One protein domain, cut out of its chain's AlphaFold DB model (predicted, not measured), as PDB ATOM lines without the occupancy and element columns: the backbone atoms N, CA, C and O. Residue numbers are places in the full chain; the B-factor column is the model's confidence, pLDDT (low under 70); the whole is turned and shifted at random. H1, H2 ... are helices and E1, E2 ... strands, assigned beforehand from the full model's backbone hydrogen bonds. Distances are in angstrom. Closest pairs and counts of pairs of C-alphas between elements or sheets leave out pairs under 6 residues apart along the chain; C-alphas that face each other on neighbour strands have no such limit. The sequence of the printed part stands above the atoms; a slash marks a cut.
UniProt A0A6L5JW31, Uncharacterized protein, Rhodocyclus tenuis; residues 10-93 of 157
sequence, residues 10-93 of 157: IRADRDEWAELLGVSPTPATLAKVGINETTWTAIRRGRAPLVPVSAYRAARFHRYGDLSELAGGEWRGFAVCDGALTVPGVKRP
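AT A GLANCE: This is residues 10 to 93 of the 157 residues of an uncharacterized protein of Rhodocyclus tenuis (UniProt A0A6L5JW31). The model is an elongated shape of two parts: at one end the crossed helices H1, H2, H3 and H4 form a cluster, and at the other end lies a small strand hairpin, E2 and E3, with the short helix H5. H4 belongs to both, packing on H1 and H2 with its sides and meeting E2 near its last residue, while H3 packs on H1 on the far side of the cluster from the hairpin. The printed part has 84 residues, with five named helices and three named strands in the order H1 H2 H3 E1 H4 H5 E2 E3; it is mostly helix, and its one sheet is the antiparallel pair E2 - E3. It is only just compact, close to loose, with a radius of gyration of the C-alphas of 14.0 A, and spans 42 by 23 by 19 A.

HOW THE PARTS SIT: E2, residues 79 to 81, and E3, residues 84 to 86, form an antiparallel hairpin at 143 degrees, with N 86 and O 79 at 2.7 A and N 84 and O 81 at 2.9 A, within hydrogen-bond range. Residues 65 to 66 pair antiparallel with residues 79 to 80 of E2. H4, residues 53 to 63, comes closest to E2 at the C-alphas of Arg 63 and Cys 81, 5.2 A apart. H4 touches H1, residues 14 to 21, at a steep tilt of 57 degrees, the same way, the closest C-alphas being those of Leu 20 and Ala 59, 5.9 A. H4 touches H2, residues 27 to 33, at a steep tilt of 63 degrees, opposite ways, the closest C-alphas being those of Val 33 and Ala 55, 5.1 A. H3, residues 37 to 44, touches H1 at a steep tilt of 53 degrees, opposite ways, the closest C-alphas being those of Arg 14 and Ile 43, 5.4 A. H2 and H3 only just touch, only at the corner, with 3 pairs of C-alphas within 8 A, the closest those of Leu 30 and Glu 37, 7.2 A. E1, residues 50 to 52, pairs with no named strand, but its residues 50 to 51 pair antiparallel with residues 10 to 11. H5, residues 68 to 71, touches no helix. In H1, H2, H3 and H4 every O i to N i+4 pair is within hydrogen-bond range; H5 is too short for such a pair.

IN THESE COORDINATES: H4 is the longest helix, 15.8 A from C-alpha 53 at (144.624, 231.961, 173.956) to C-alpha 63. H1 measures 10.6 A from C-alpha 14 at (153.695, 225.255, 163.402), H3 10.3 A, H2 10.1 A and H5 5.2 A. E1 measures 6.9 A, E2 6.5 A and E3 6.5 A, ending at C-alpha 86 at (165.849, 242.969, 181.326).

THE WHOLE: The two C-alphas farthest apart are those of Arg 47 and Gly 89, 43.2 A. The printed part has no cut, and no link is long. The mean pLDDT of the printed part is 87.1, and no printed residue is under 70.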
ATOM      1  N   ILE A  10     142.716 229.251 169.952       89.75
ATOM      2  CA  ILE A  10     143.228 229.523 168.602       89.75
ATOM      3  C   ILE A  10     143.834 228.252 168.008       89.75
ATOM      4  O   ILE A  10     144.216 227.341 168.741       89.75
ATOM      5  N   ARG A  11     143.930 228.171 166.678       88.75
ATOM      6  CA  ARG A  11     144.694 227.099 166.028       88.75
ATOM      7  C   ARG A  11     146.180 227.415 166.122       88.75
ATOM      8  O   ARG A  11     146.590 228.512 165.764       88.75
ATOM      9  N   ALA A  12     146.962 226.456 166.600       87.19
ATOM     10  CA  ALA A  12     148.403 226.604 166.708       87.19
ATOM     11  C   ALA A  12     149.082 226.410 165.346       87.19
ATOM     12  O   ALA A  12     149.103 225.293 164.825       87.19
ATOM     13  N   ASP A  13     149.643 227.476 164.779       90.88
ATOM     14  CA  ASP A  13     150.498 227.374 163.598       90.88
ATOM     15  C   ASP A  13     151.874 226.785 163.957       90.88
ATOM     16  O   ASP A  13     152.431 227.061 165.018       90.88
ATOM     17  N   ARG A  14     152.427 225.930 163.096       88.31
ATOM     18  CA  ARG A  14     153.695 225.255 163.402       88.31
ATOM     19  C   ARG A  14     154.854 226.245 163.478       88.31
ATOM     20  O   ARG A  14     155.675 226.123 164.388       88.31
ATOM     21  N   ASP A  15     154.942 227.148 162.511       88.75
ATOM     22  CA  ASP A  15     156.101 228.017 162.343       88.75
ATOM     23  C   ASP A  15     156.093 229.098 163.419       88.75
ATOM     24  O   ASP A  15     157.108 229.311 164.077       88.75
ATOM     25  N   GLU A  16     154.918 229.661 163.710       88.50
ATOM     26  CA  GLU A  16     154.730 230.616 164.805       88.50
ATOM     27  C   GLU A  16     155.129 230.019 166.165       88.50
ATOM     28  O   GLU A  16     155.889 230.613 166.931       88.50
ATOM     29  N   TRP A  17     154.666 228.807 166.478       89.38
ATOM     30  CA  TRP A  17     154.974 228.163 167.756       89.38
ATOM     31  C   TRP A  17     156.431 227.697 167.858       89.38
ATOM     32  O   TRP A  17     156.999 227.720 168.954       89.38
ATOM     33  N   ALA A  18     157.049 227.310 166.739       87.81
ATOM     34  CA  ALA A  18     158.483 227.038 166.669       87.81
ATOM     35  C   ALA A  18     159.314 228.313 166.865       87.81
ATOM     36  O   ALA A  18     160.375 228.258 167.484       87.81
ATOM     37  N   GLU A  19     158.821 229.462 166.401       87.75
ATOM     38  CA  GLU A  19     159.425 230.763 166.676       87.75
ATOM     39  C   GLU A  19     159.339 231.102 168.170       87.75
ATOM     40  O   GLU A  19     160.322 231.519 168.777       87.75
ATOM     41  N   LEU A  20     158.163 230.922 168.777       87.38
ATOM     42  CA  LEU A  20     157.898 231.300 170.168       87.38
ATOM     43  C   LEU A  20     158.610 230.421 171.201       87.38
ATOM     44  O   LEU A  20     159.063 230.937 172.220       87.38
ATOM     45  N   LEU A  21     158.683 229.108 170.974       85.69
ATOM     46  CA  LEU A  21     159.204 228.142 171.954       85.69
ATOM     47  C   LEU A  21     160.529 227.488 171.540       85.69
ATOM     48  O   LEU A  21     161.112 226.729 172.318       85.69
ATOM     49  N   GLY A  22     161.003 227.759 170.324       84.38
ATOM     50  CA  GLY A  22     162.131 227.069 169.712       84.38
ATOM     51  C   GLY A  22     161.763 225.696 169.137       84.38
ATOM     52  O   GLY A  22     160.640 225.205 169.240       84.38
ATOM     53  N   VAL A  23     162.750 225.040 168.522       82.25
ATOM     54  CA  VAL A  23     162.565 223.753 167.816       82.25
ATOM     55  C   VAL A  23     162.366 222.576 168.786       82.25
ATOM     56  O   VAL A  23     161.657 221.616 168.470       82.25
ATOM     57  N   SER A  24     162.959 222.667 169.980       84.38
ATOM     58  CA  SER A  24     162.931 221.627 171.015       84.38
ATOM     59  C   SER A  24     162.784 222.249 172.414       84.38
ATOM     60  O   SER A  24     163.759 222.285 173.167       84.38
ATOM     61  N   PRO A  25     161.594 222.765 172.776       86.06
ATOM     62  CA  PRO A  25     161.340 223.302 174.105       86.06
ATOM     63  C   PRO A  25     161.470 222.217 175.171       86.06
ATOM     64  O   PRO A  25     161.073 221.066 174.979       86.06
ATOM     65  N   THR A  26     162.002 222.599 176.328       87.62
ATOM     66  CA  THR A  26     162.079 221.694 177.477       87.62
ATOM     67  C   THR A  26     160.681 221.412 178.047       87.62
ATOM     68  O   THR A  26     159.793 222.267 177.942       87.62
ATOM     69  N   PRO A  27     160.469 220.273 178.735       87.81
ATOM     70  CA  PRO A  27     159.208 220.000 179.429       87.81
ATOM     71  C   PRO A  27     158.807 221.109 180.416       87.81
ATOM     72  O   PRO A  27     157.629 221.433 180.549       87.81
ATOM     73  N   ALA A  28     159.788 221.749 181.061       84.88
ATOM     74  CA  ALA A  28     159.552 222.879 181.956       84.88
ATOM     75  C   ALA A  28     159.020 224.119 181.214       84.88
ATOM     76  O   ALA A  28     158.155 224.822 181.735       84.88
ATOM     77  N   THR A  29     159.507 224.387 180.000       85.06
ATOM     78  CA  THR A  29     159.000 225.471 179.145       85.06
ATOM     79  C   THR A  29     157.553 225.206 178.733       85.06
ATOM     80  O   THR A  29     156.710 226.085 178.877       85.06
ATOM     81  N   LEU A  30     157.239 223.979 178.304       89.19
ATOM     82  CA  LEU A  30     155.873 223.589 177.935       89.19
ATOM     83  C   LEU A  30     154.896 223.748 179.113       89.19
ATOM     84  O   LEU A  30     153.829 224.345 178.958       89.19
ATOM     85  N   ALA A  31     155.306 223.318 180.312       87.75
ATOM     86  CA  ALA A  31     154.519 223.481 181.533       87.75
ATOM     87  C   ALA A  31     154.247 224.958 181.878       87.75
ATOM     88  O   ALA A  31     153.121 225.296 182.237       87.75
ATOM     89  N   LYS A  32     155.236 225.853 181.722       83.50
ATOM     90  CA  LYS A  32     155.067 227.304 181.962       83.50
ATOM     91  C   LYS A  32     154.041 227.946 181.034       83.50
ATOM     92  O   LYS A  32     153.339 228.866 181.436       83.50
ATOM     93  N   VAL A  33     153.969 227.462 179.798       86.75
ATOM     94  CA  VAL A  33     153.033 227.949 178.780       86.75
ATOM     95  C   VAL A  33     151.660 227.269 178.896       86.75
ATOM     96  O   VAL A  33     150.686 227.722 178.303       86.75
ATOM     97  N   GLY A  34     151.543 226.217 179.712       88.00
ATOM     98  CA  GLY A  34     150.287 225.501 179.939       88.00
ATOM     99  C   GLY A  34     149.947 224.503 178.831       88.00
ATOM    100  O   GLY A  34     148.773 224.242 178.579       88.00
ATOM    101  N   ILE A  35     150.960 223.955 178.154       90.94
ATOM    102  CA  ILE A  35     150.798 222.968 177.081       90.94
ATOM    103  C   ILE A  35     151.537 221.683 177.453       90.94
ATOM    104  O   ILE A  35     152.593 221.712 178.077       90.94
ATOM    105  N   ASN A  36     150.977 220.534 177.081       90.56
ATOM    106  CA  ASN A  36     151.601 219.231 177.294       90.56
ATOM    107  C   ASN A  36     152.408 218.776 176.063       90.56
ATOM    108  O   ASN A  36     152.270 219.290 174.951       90.56
ATOM    109  N   GLU A  37     153.246 217.760 176.251       90.31
ATOM    110  CA  GLU A  37     154.100 217.220 175.187       90.31
ATOM    111  C   GLU A  37     153.295 216.639 174.009       90.31
ATOM    112  O   GLU A  37     153.701 216.734 172.848       90.31
ATOM    113  N   THR A  38     152.103 216.096 174.265       91.12
ATOM    114  CA  THR A  38     151.219 215.565 173.215       91.12
ATOM    115  C   THR A  38     150.695 216.668 172.293       91.12
ATOM    116  O   THR A  38     150.680 216.504 171.073       91.12
ATOM    117  N   THR A  39     150.339 217.826 172.843       89.88
ATOM    118  CA  THR A  39     149.929 218.991 172.052       89.88
ATOM    119  C   THR A  39     151.120 219.568 171.292       89.88
ATOM    120  O   THR A  39     151.006 219.817 170.094       89.88
ATOM    121  N   TRP A  40     152.292 219.688 171.928       91.00
ATOM    122  CA  TRP A  40     153.510 220.142 171.247       91.00
ATOM    123  C   TRP A  40     153.892 219.240 170.065       91.00
ATOM    124  O   TRP A  40     154.170 219.714 168.963       91.00
ATOM    125  N   THR A  41     153.847 217.919 170.246       91.00
ATOM    126  CA  THR A  41     154.131 216.970 169.160       91.00
ATOM    127  C   THR A  41     153.112 217.052 168.024       91.00
ATOM    128  O   THR A  41     153.493 216.866 166.865       91.00
ATOM    129  N   ALA A  42     151.844 217.363 168.310       90.31
ATOM    130  CA  ALA A  42     150.831 217.620 167.287       90.31
ATOM    131  C   ALA A  42     151.113 218.914 166.500       90.31
ATOM    132  O   ALA A  42     151.048 218.888 165.269       90.31
ATOM    133  N   ILE A  43     151.498 220.001 167.182       89.88
ATOM    134  CA  ILE A  43     151.921 221.272 166.564       89.88
ATOM    135  C   ILE A  43     153.132 221.039 165.654       89.88
ATOM    136  O   ILE A  43     153.095 221.362 164.469       89.88
ATOM    137  N   ARG A  44     154.173 220.365 166.164       89.81
ATOM    138  CA  ARG A  44     155.403 220.057 165.414       89.81
ATOM    139  C   ARG A  44     155.147 219.223 164.155       89.81
ATOM    140  O   ARG A  44     155.860 219.360 163.166       89.81
ATOM    141  N   ARG A  45     154.133 218.354 164.187       90.31
ATOM    142  CA  ARG A  45     153.691 217.535 163.042       90.31
ATOM    143  C   ARG A  45     152.775 218.290 162.066       90.31
ATOM    144  O   ARG A  45     152.299 217.672 161.121       90.31
ATOM    145  N   GLY A  46     152.500 219.577 162.296       87.06
ATOM    146  CA  GLY A  46     151.648 220.408 161.439       87.06
ATOM    147  C   GLY A  46     150.148 220.129 161.574       87.06
ATOM    148  O   GLY A  46     149.383 220.474 160.683       87.06
ATOM    149  N   ARG A  47     149.699 219.491 162.667       86.50
ATOM    150  CA  ARG A  47     148.280 219.119 162.864       86.50
ATOM    151  C   ARG A  47     147.398 220.255 163.400       86.50
ATOM    152  O   ARG A  47     146.214 220.026 163.619       86.50
ATOM    153  N   ALA A  48     147.975 221.433 163.636       85.88
ATOM    154  CA  ALA A  48     147.310 222.661 164.081       85.88
ATOM    155  C   ALA A  48     146.216 222.470 165.159       85.88
ATOM    156  O   ALA A  48     145.052 222.820 164.927       85.88
ATOM    157  N   PRO A  49     146.549 221.894 166.333       89.50
ATOM    158  CA  PRO A  49     145.576 221.695 167.404       89.50
ATOM    159  C   PRO A  49     145.024 223.029 167.924       89.50
ATOM    160  O   PRO A  49     145.671 224.074 167.826       89.50
ATOM    161  N   LEU A  50     143.827 222.980 168.512       89.94
ATOM    162  CA  LEU A  50     143.275 224.103 169.266       89.94
ATOM    163  C   LEU A  50     144.028 224.245 170.591       89.94
ATOM    164  O   LEU A  50     144.085 223.303 171.380       89.94
ATOM    165  N   VAL A  51     144.580 225.428 170.831       89.94
ATOM    166  CA  VAL A  51     145.300 225.792 172.054       89.94
ATOM    167  C   VAL A  51     144.633 226.994 172.718       89.94
ATOM    168  O   VAL A  51     144.131 227.874 172.014       89.94
ATOM    169  N   PRO A  52     144.618 227.074 174.059       90.69
ATOM    170  CA  PRO A  52     144.074 228.233 174.754       90.69
ATOM    171  C   PRO A  52     144.784 229.532 174.354       90.69
ATOM    172  O   PRO A  52     146.010 229.572 174.239       90.69
ATOM    173  N   VAL A  53     144.034 230.631 174.222       88.69
ATOM    174  CA  VAL A  53     144.624 231.961 173.956       88.69
ATOM    175  C   VAL A  53     145.582 232.387 175.071       88.69
ATOM    176  O   VAL A  53     146.578 233.062 174.814       88.69
ATOM    177  N   SER A  54     145.324 231.968 176.310       87.94
ATOM    178  CA  SER A  54     146.231 232.183 177.441       87.94
ATOM    179  C   SER A  54     147.590 231.518 177.228       87.94
ATOM    180  O   SER A  54     148.609 232.142 177.509       87.94
ATOM    181  N   ALA A  55     147.615 230.303 176.676       88.94
ATOM    182  CA  ALA A  55     148.849 229.597 176.363       88.94
ATOM    183  C   ALA A  55     149.637 230.326 175.268       88.94
ATOM    184  O   ALA A  55     150.836 230.539 175.397       88.94
ATOM    185  N   TYR A  56     148.958 230.811 174.229       88.69
ATOM    186  CA  TYR A  56     149.599 231.631 173.203       88.69
ATOM    187  C   TYR A  56     150.220 232.917 173.769       88.69
ATOM    188  O   TYR A  56     151.381 233.230 173.507       88.69
ATOM    189  N   ARG A  57     149.472 233.648 174.605       86.62
ATOM    190  CA  ARG A  57     149.978 234.859 175.270       86.62
ATOM    191  C   ARG A  57     151.164 234.554 176.181       86.62
ATOM    192  O   ARG A  57     152.128 235.310 176.173       86.62
ATOM    193  N   ALA A  58     151.122 233.444 176.915       85.94
ATOM    194  CA  ALA A  58     152.228 232.999 177.754       85.94
ATOM    195  C   ALA A  58     153.474 232.643 176.926       85.94
ATOM    196  O   ALA A  58     154.577 233.021 177.310       85.94
ATOM    197  N   ALA A  59     153.310 231.979 175.775       86.88
ATOM    198  CA  ALA A  59     154.408 231.674 174.853       86.88
ATOM    199  C   ALA A  59     155.050 232.951 174.298       86.88
ATOM    200  O   ALA A  59     156.271 233.102 174.321       86.88
ATOM    201  N   ARG A  60     154.221 233.904 173.862       86.62
ATOM    202  CA  ARG A  60     154.677 235.211 173.383       86.62
ATOM    203  C   ARG A  60     155.434 235.980 174.464       86.62
ATOM    204  O   ARG A  60     156.545 236.440 174.219       86.62
ATOM    205  N   PHE A  61     154.864 236.053 175.665       83.56
ATOM    206  CA  PHE A  61     155.477 236.720 176.809       83.56
ATOM    207  C   PHE A  61     156.784 236.047 177.256       83.56
ATOM    208  O   PHE A  61     157.707 236.725 177.697       83.56
ATOM    209  N   HIS A  62     156.887 234.719 177.134       81.31
ATOM    210  CA  HIS A  62     158.103 233.981 177.478       81.31
ATOM    211  C   HIS A  62     159.300 234.393 176.615       81.31
ATOM    212  O   HIS A  62     160.406 234.530 177.143       81.31
ATOM    213  N   ARG A  63     159.065 234.604 175.316       81.06
ATOM    214  CA  ARG A  63     160.101 234.991 174.356       81.06
ATOM    215  C   ARG A  63     160.450 236.471 174.443       81.06
ATOM    216  O   ARG A  63     161.622 236.818 174.509       81.06
ATOM    217  N   TYR A  64     159.444 237.340 174.432       81.31
ATOM    218  CA  TYR A  64     159.640 238.771 174.629       81.31
ATOM    219  C   TYR A  64     158.355 239.401 175.159       81.31
ATOM    220  O   TYR A  64     157.390 239.598 174.417       81.31
ATOM    221  N   GLY A  65     158.343 239.694 176.454       83.44
ATOM    222  CA  GLY A  65     157.204 240.298 177.131       83.44
ATOM    223  C   GLY A  65     157.565 241.633 177.761       83.44
ATOM    224  O   GLY A  65     158.402 241.663 178.661       83.44
ATOM    225  N   ASP A  66     156.925 242.719 177.329       85.75
ATOM    226  CA  ASP A  66     156.979 243.995 178.049       85.75
ATOM    227  C   ASP A  66     156.163 243.858 179.341       85.75
ATOM    228  O   ASP A  66     154.982 243.499 179.321       85.75
ATOM    229  N   LEU A  67     156.794 244.117 180.485       86.50
ATOM    230  CA  LEU A  67     156.125 243.986 181.776       86.50
ATOM    231  C   LEU A  67     155.037 245.030 181.989       86.50
ATOM    232  O   LEU A  67     154.136 244.791 182.794       86.50
ATOM    233  N   SER A  68     155.059 246.145 181.261       87.56
ATOM    234  CA  SER A  68     153.994 247.139 181.346       87.56
ATOM    235  C   SER A  68     152.639 246.620 180.863       87.56
ATOM    236  O   SER A  68     151.609 247.076 181.363       87.56
ATOM    237  N   GLU A  69     152.621 245.607 179.988       82.88
ATOM    238  CA  GLU A  69     151.391 244.928 179.560       82.88
ATOM    239  C   GLU A  69     150.730 244.133 180.698       82.88
ATOM    240  O   GLU A  69     149.517 243.926 180.681       82.88
ATOM    241  N   LEU A  70     151.509 243.693 181.693       81.88
ATOM    242  CA  LEU A  70     151.023 242.897 182.825       81.88
ATOM    243  C   LEU A  70     150.864 243.711 184.108       81.88
ATOM    244  O   LEU A  70     149.892 243.531 184.838       81.88
ATOM    245  N   ALA A  71     151.838 244.565 184.408       83.94
ATOM    246  CA  ALA A  71     151.988 245.220 185.703       83.94
ATOM    247  C   ALA A  71     151.768 246.745 185.647       83.94
ATOM    248  O   ALA A  71     151.848 247.414 186.678       83.94
ATOM    249  N   GLY A  72     151.441 247.295 184.471       87.75
ATOM    250  CA  GLY A  72     151.087 248.703 184.285       87.75
ATOM    251  C   GLY A  72     152.263 249.616 183.923       87.75
ATOM    252  O   GLY A  72     153.408 249.189 183.798       87.75
ATOM    253  N   GLY A  73     151.973 250.908 183.737       88.62
ATOM    254  CA  GLY A  73     152.907 251.881 183.149       88.62
ATOM    255  C   GLY A  73     154.246 252.056 183.877       88.62
ATOM    256  O   GLY A  73     155.238 252.364 183.223       88.62
ATOM    257  N   GLU A  74     154.296 251.791 185.184       89.81
ATOM    258  CA  GLU A  74     155.521 251.858 186.002       89.81
ATOM    259  C   GLU A  74     156.591 250.843 185.573       89.81
ATOM    260  O   GLU A  74     157.778 251.032 185.821       89.81
ATOM    261  N   TRP A  75     156.182 249.774 184.887       89.00
ATOM    262  CA  TRP A  75     157.074 248.725 184.394       89.00
ATOM    263  C   TRP A  75     157.536 248.953 182.955       89.00
ATOM    264  O   TRP A  75     158.119 248.062 182.336       89.00
ATOM    265  N   ARG A  76     157.298 250.146 182.399       87.75
ATOM    266  CA  ARG A  76     157.720 250.475 181.036       87.75
ATOM    267  C   ARG A  76     159.239 250.373 180.900       87.75
ATOM    268  O   ARG A  76     159.992 250.939 181.688       87.75
ATOM    269  N   GLY A  77     159.683 249.677 179.856       85.44
ATOM    270  CA  GLY A  77     161.103 249.445 179.579       85.44
ATOM    271  C   GLY A  77     161.691 248.233 180.303       85.44
ATOM    272  O   GLY A  77     162.824 247.855 180.009       85.44
ATOM    273  N   PHE A  78     160.933 247.590 181.196       88.94
ATOM    274  CA  PHE A  78     161.291 246.287 181.741       88.94
ATOM    275  C   PHE A  78     160.714 245.193 180.849       88.94
ATOM    276  O   PHE A  78     159.533 245.216 180.504       88.94
ATOM    277  N   ALA A  79     161.535 244.207 180.499       87.94
ATOM    278  CA  ALA A  79     161.116 243.127 179.613       87.94
ATOM    279  C   ALA A  79     161.561 241.766 180.139       87.94
ATOM    280  O   ALA A  79     162.645 241.641 180.706       87.94
ATOM    281  N   VAL A  80     160.756 240.733 179.919       86.69
ATOM    282  CA  VAL A  80     161.140 239.341 180.166       86.69
ATOM    283  C   VAL A  80     161.549 238.705 178.845       86.69
ATOM    284  O   VAL A  80     160.804 238.758 177.869       86.69
ATOM    285  N   CYS A  81     162.736 238.106 178.827       82.62
ATOM    286  CA  CYS A  81     163.258 237.349 177.695       82.62
ATOM    287  C   CYS A  81     163.908 236.073 178.234       82.62
ATOM    288  O   CYS A  81     164.747 236.144 179.135       82.62
ATOM    289  N   ASP A  82     163.463 234.911 177.756       76.94
ATOM    290  CA  ASP A  82     163.996 233.590 178.122       76.94
ATOM    291  C   ASP A  82     164.067 233.331 179.643       76.94
ATOM    292  O   ASP A  82     164.930 232.624 180.163       76.94
ATOM    293  N   GLY A  83     163.119 233.896 180.396       77.56
ATOM    294  CA  GLY A  83     163.059 233.756 181.857       77.56
ATOM    295  C   GLY A  83     164.061 234.618 182.635       77.56
ATOM    296  O   GLY A  83     164.207 234.424 183.848       77.56
ATOM    297  N   ALA A  84     164.713 235.571 181.971       86.38
ATOM    298  CA  ALA A  84     165.496 236.629 182.592       86.38
ATOM    299  C   ALA A  84     164.793 237.988 182.451       86.38
ATOM    300  O   ALA A  84     164.121 238.271 181.457       86.38
ATOM    301  N   LEU A  85     164.952 238.832 183.468       89.44
ATOM    302  CA  LEU A  85     164.432 240.190 183.505       89.44
ATOM    303  C   LEU A  85     165.465 241.157 182.933       89.44
ATOM    304  O   LEU A  85     166.546 241.340 183.490       89.44
ATOM    305  N   THR A  86     165.113 241.822 181.848       89.88
ATOM    306  CA  THR A  86     165.849 242.969 181.326       89.88
ATOM    307  C   THR A  86     165.412 244.210 182.089       89.88
ATOM    308  O   THR A  86     164.232 244.562 182.093       89.88
ATOM    309  N   VAL A  87     166.374 244.858 182.739       88.25
ATOM    310  CA  VAL A  87     166.173 246.080 183.523       88.25
ATOM    311  C   VAL A  87     166.856 247.244 182.801       88.25
ATOM    312  O   VAL A  87     168.030 247.107 182.437       88.25
ATOM    313  N   PRO A  88     166.183 248.393 182.609       86.81
ATOM    314  CA  PRO A  88     166.805 249.583 182.035       86.81
ATOM    315  C   PRO A  88     168.107 249.963 182.754       86.81
ATOM    316  O   PRO A  88     168.155 250.053 183.977       86.81
ATOM    317  N   GLY A  89     169.181 250.184 181.992       86.06
ATOM    318  CA  GLY A  89     170.498 250.553 182.532       86.06
ATOM    319  C   GLY A  89     171.362 249.379 183.010       86.06
ATOM    320  O   GLY A  89     172.557 249.565 183.247       86.06
ATOM    321  N   VAL A  90     170.819 248.160 183.085       86.75
ATOM    322  CA  VAL A  90     171.597 246.954 183.393       86.75
ATOM    323  C   VAL A  90     172.034 246.291 182.090       86.75
ATOM    324  O   VAL A  90     171.221 245.971 181.229       86.75
ATOM    325  N   LYS A  91     173.344 246.065 181.937       85.25
ATOM    326  CA  LYS A  91     173.923 245.517 180.696       85.25
ATOM    327  C   LYS A  91     173.502 244.076 180.394       85.25
ATOM    328  O   LYS A  91     173.571 243.667 179.240       85.25
ATOM    329  N   ARG A  92     173.131 243.300 181.417       88.38
ATOM    330  CA  ARG A  92     172.760 241.886 181.286       88.38
ATOM    331  C   ARG A  92     171.349 241.632 181.821       88.38
ATOM    332  O   ARG A  92     171.012 242.187 182.868       88.38
ATOM    333  N   PRO A  93     170.559 240.765 181.170       87.62
ATOM    334  CA  PRO A  93     169.330 240.253 181.756       87.62
ATOM    335  C   PRO A  93     169.614 239.522 183.075       87.62
ATOM    336  O   PRO A  93     170.605 238.800 183.198       87.62
TER     337      PRO A  93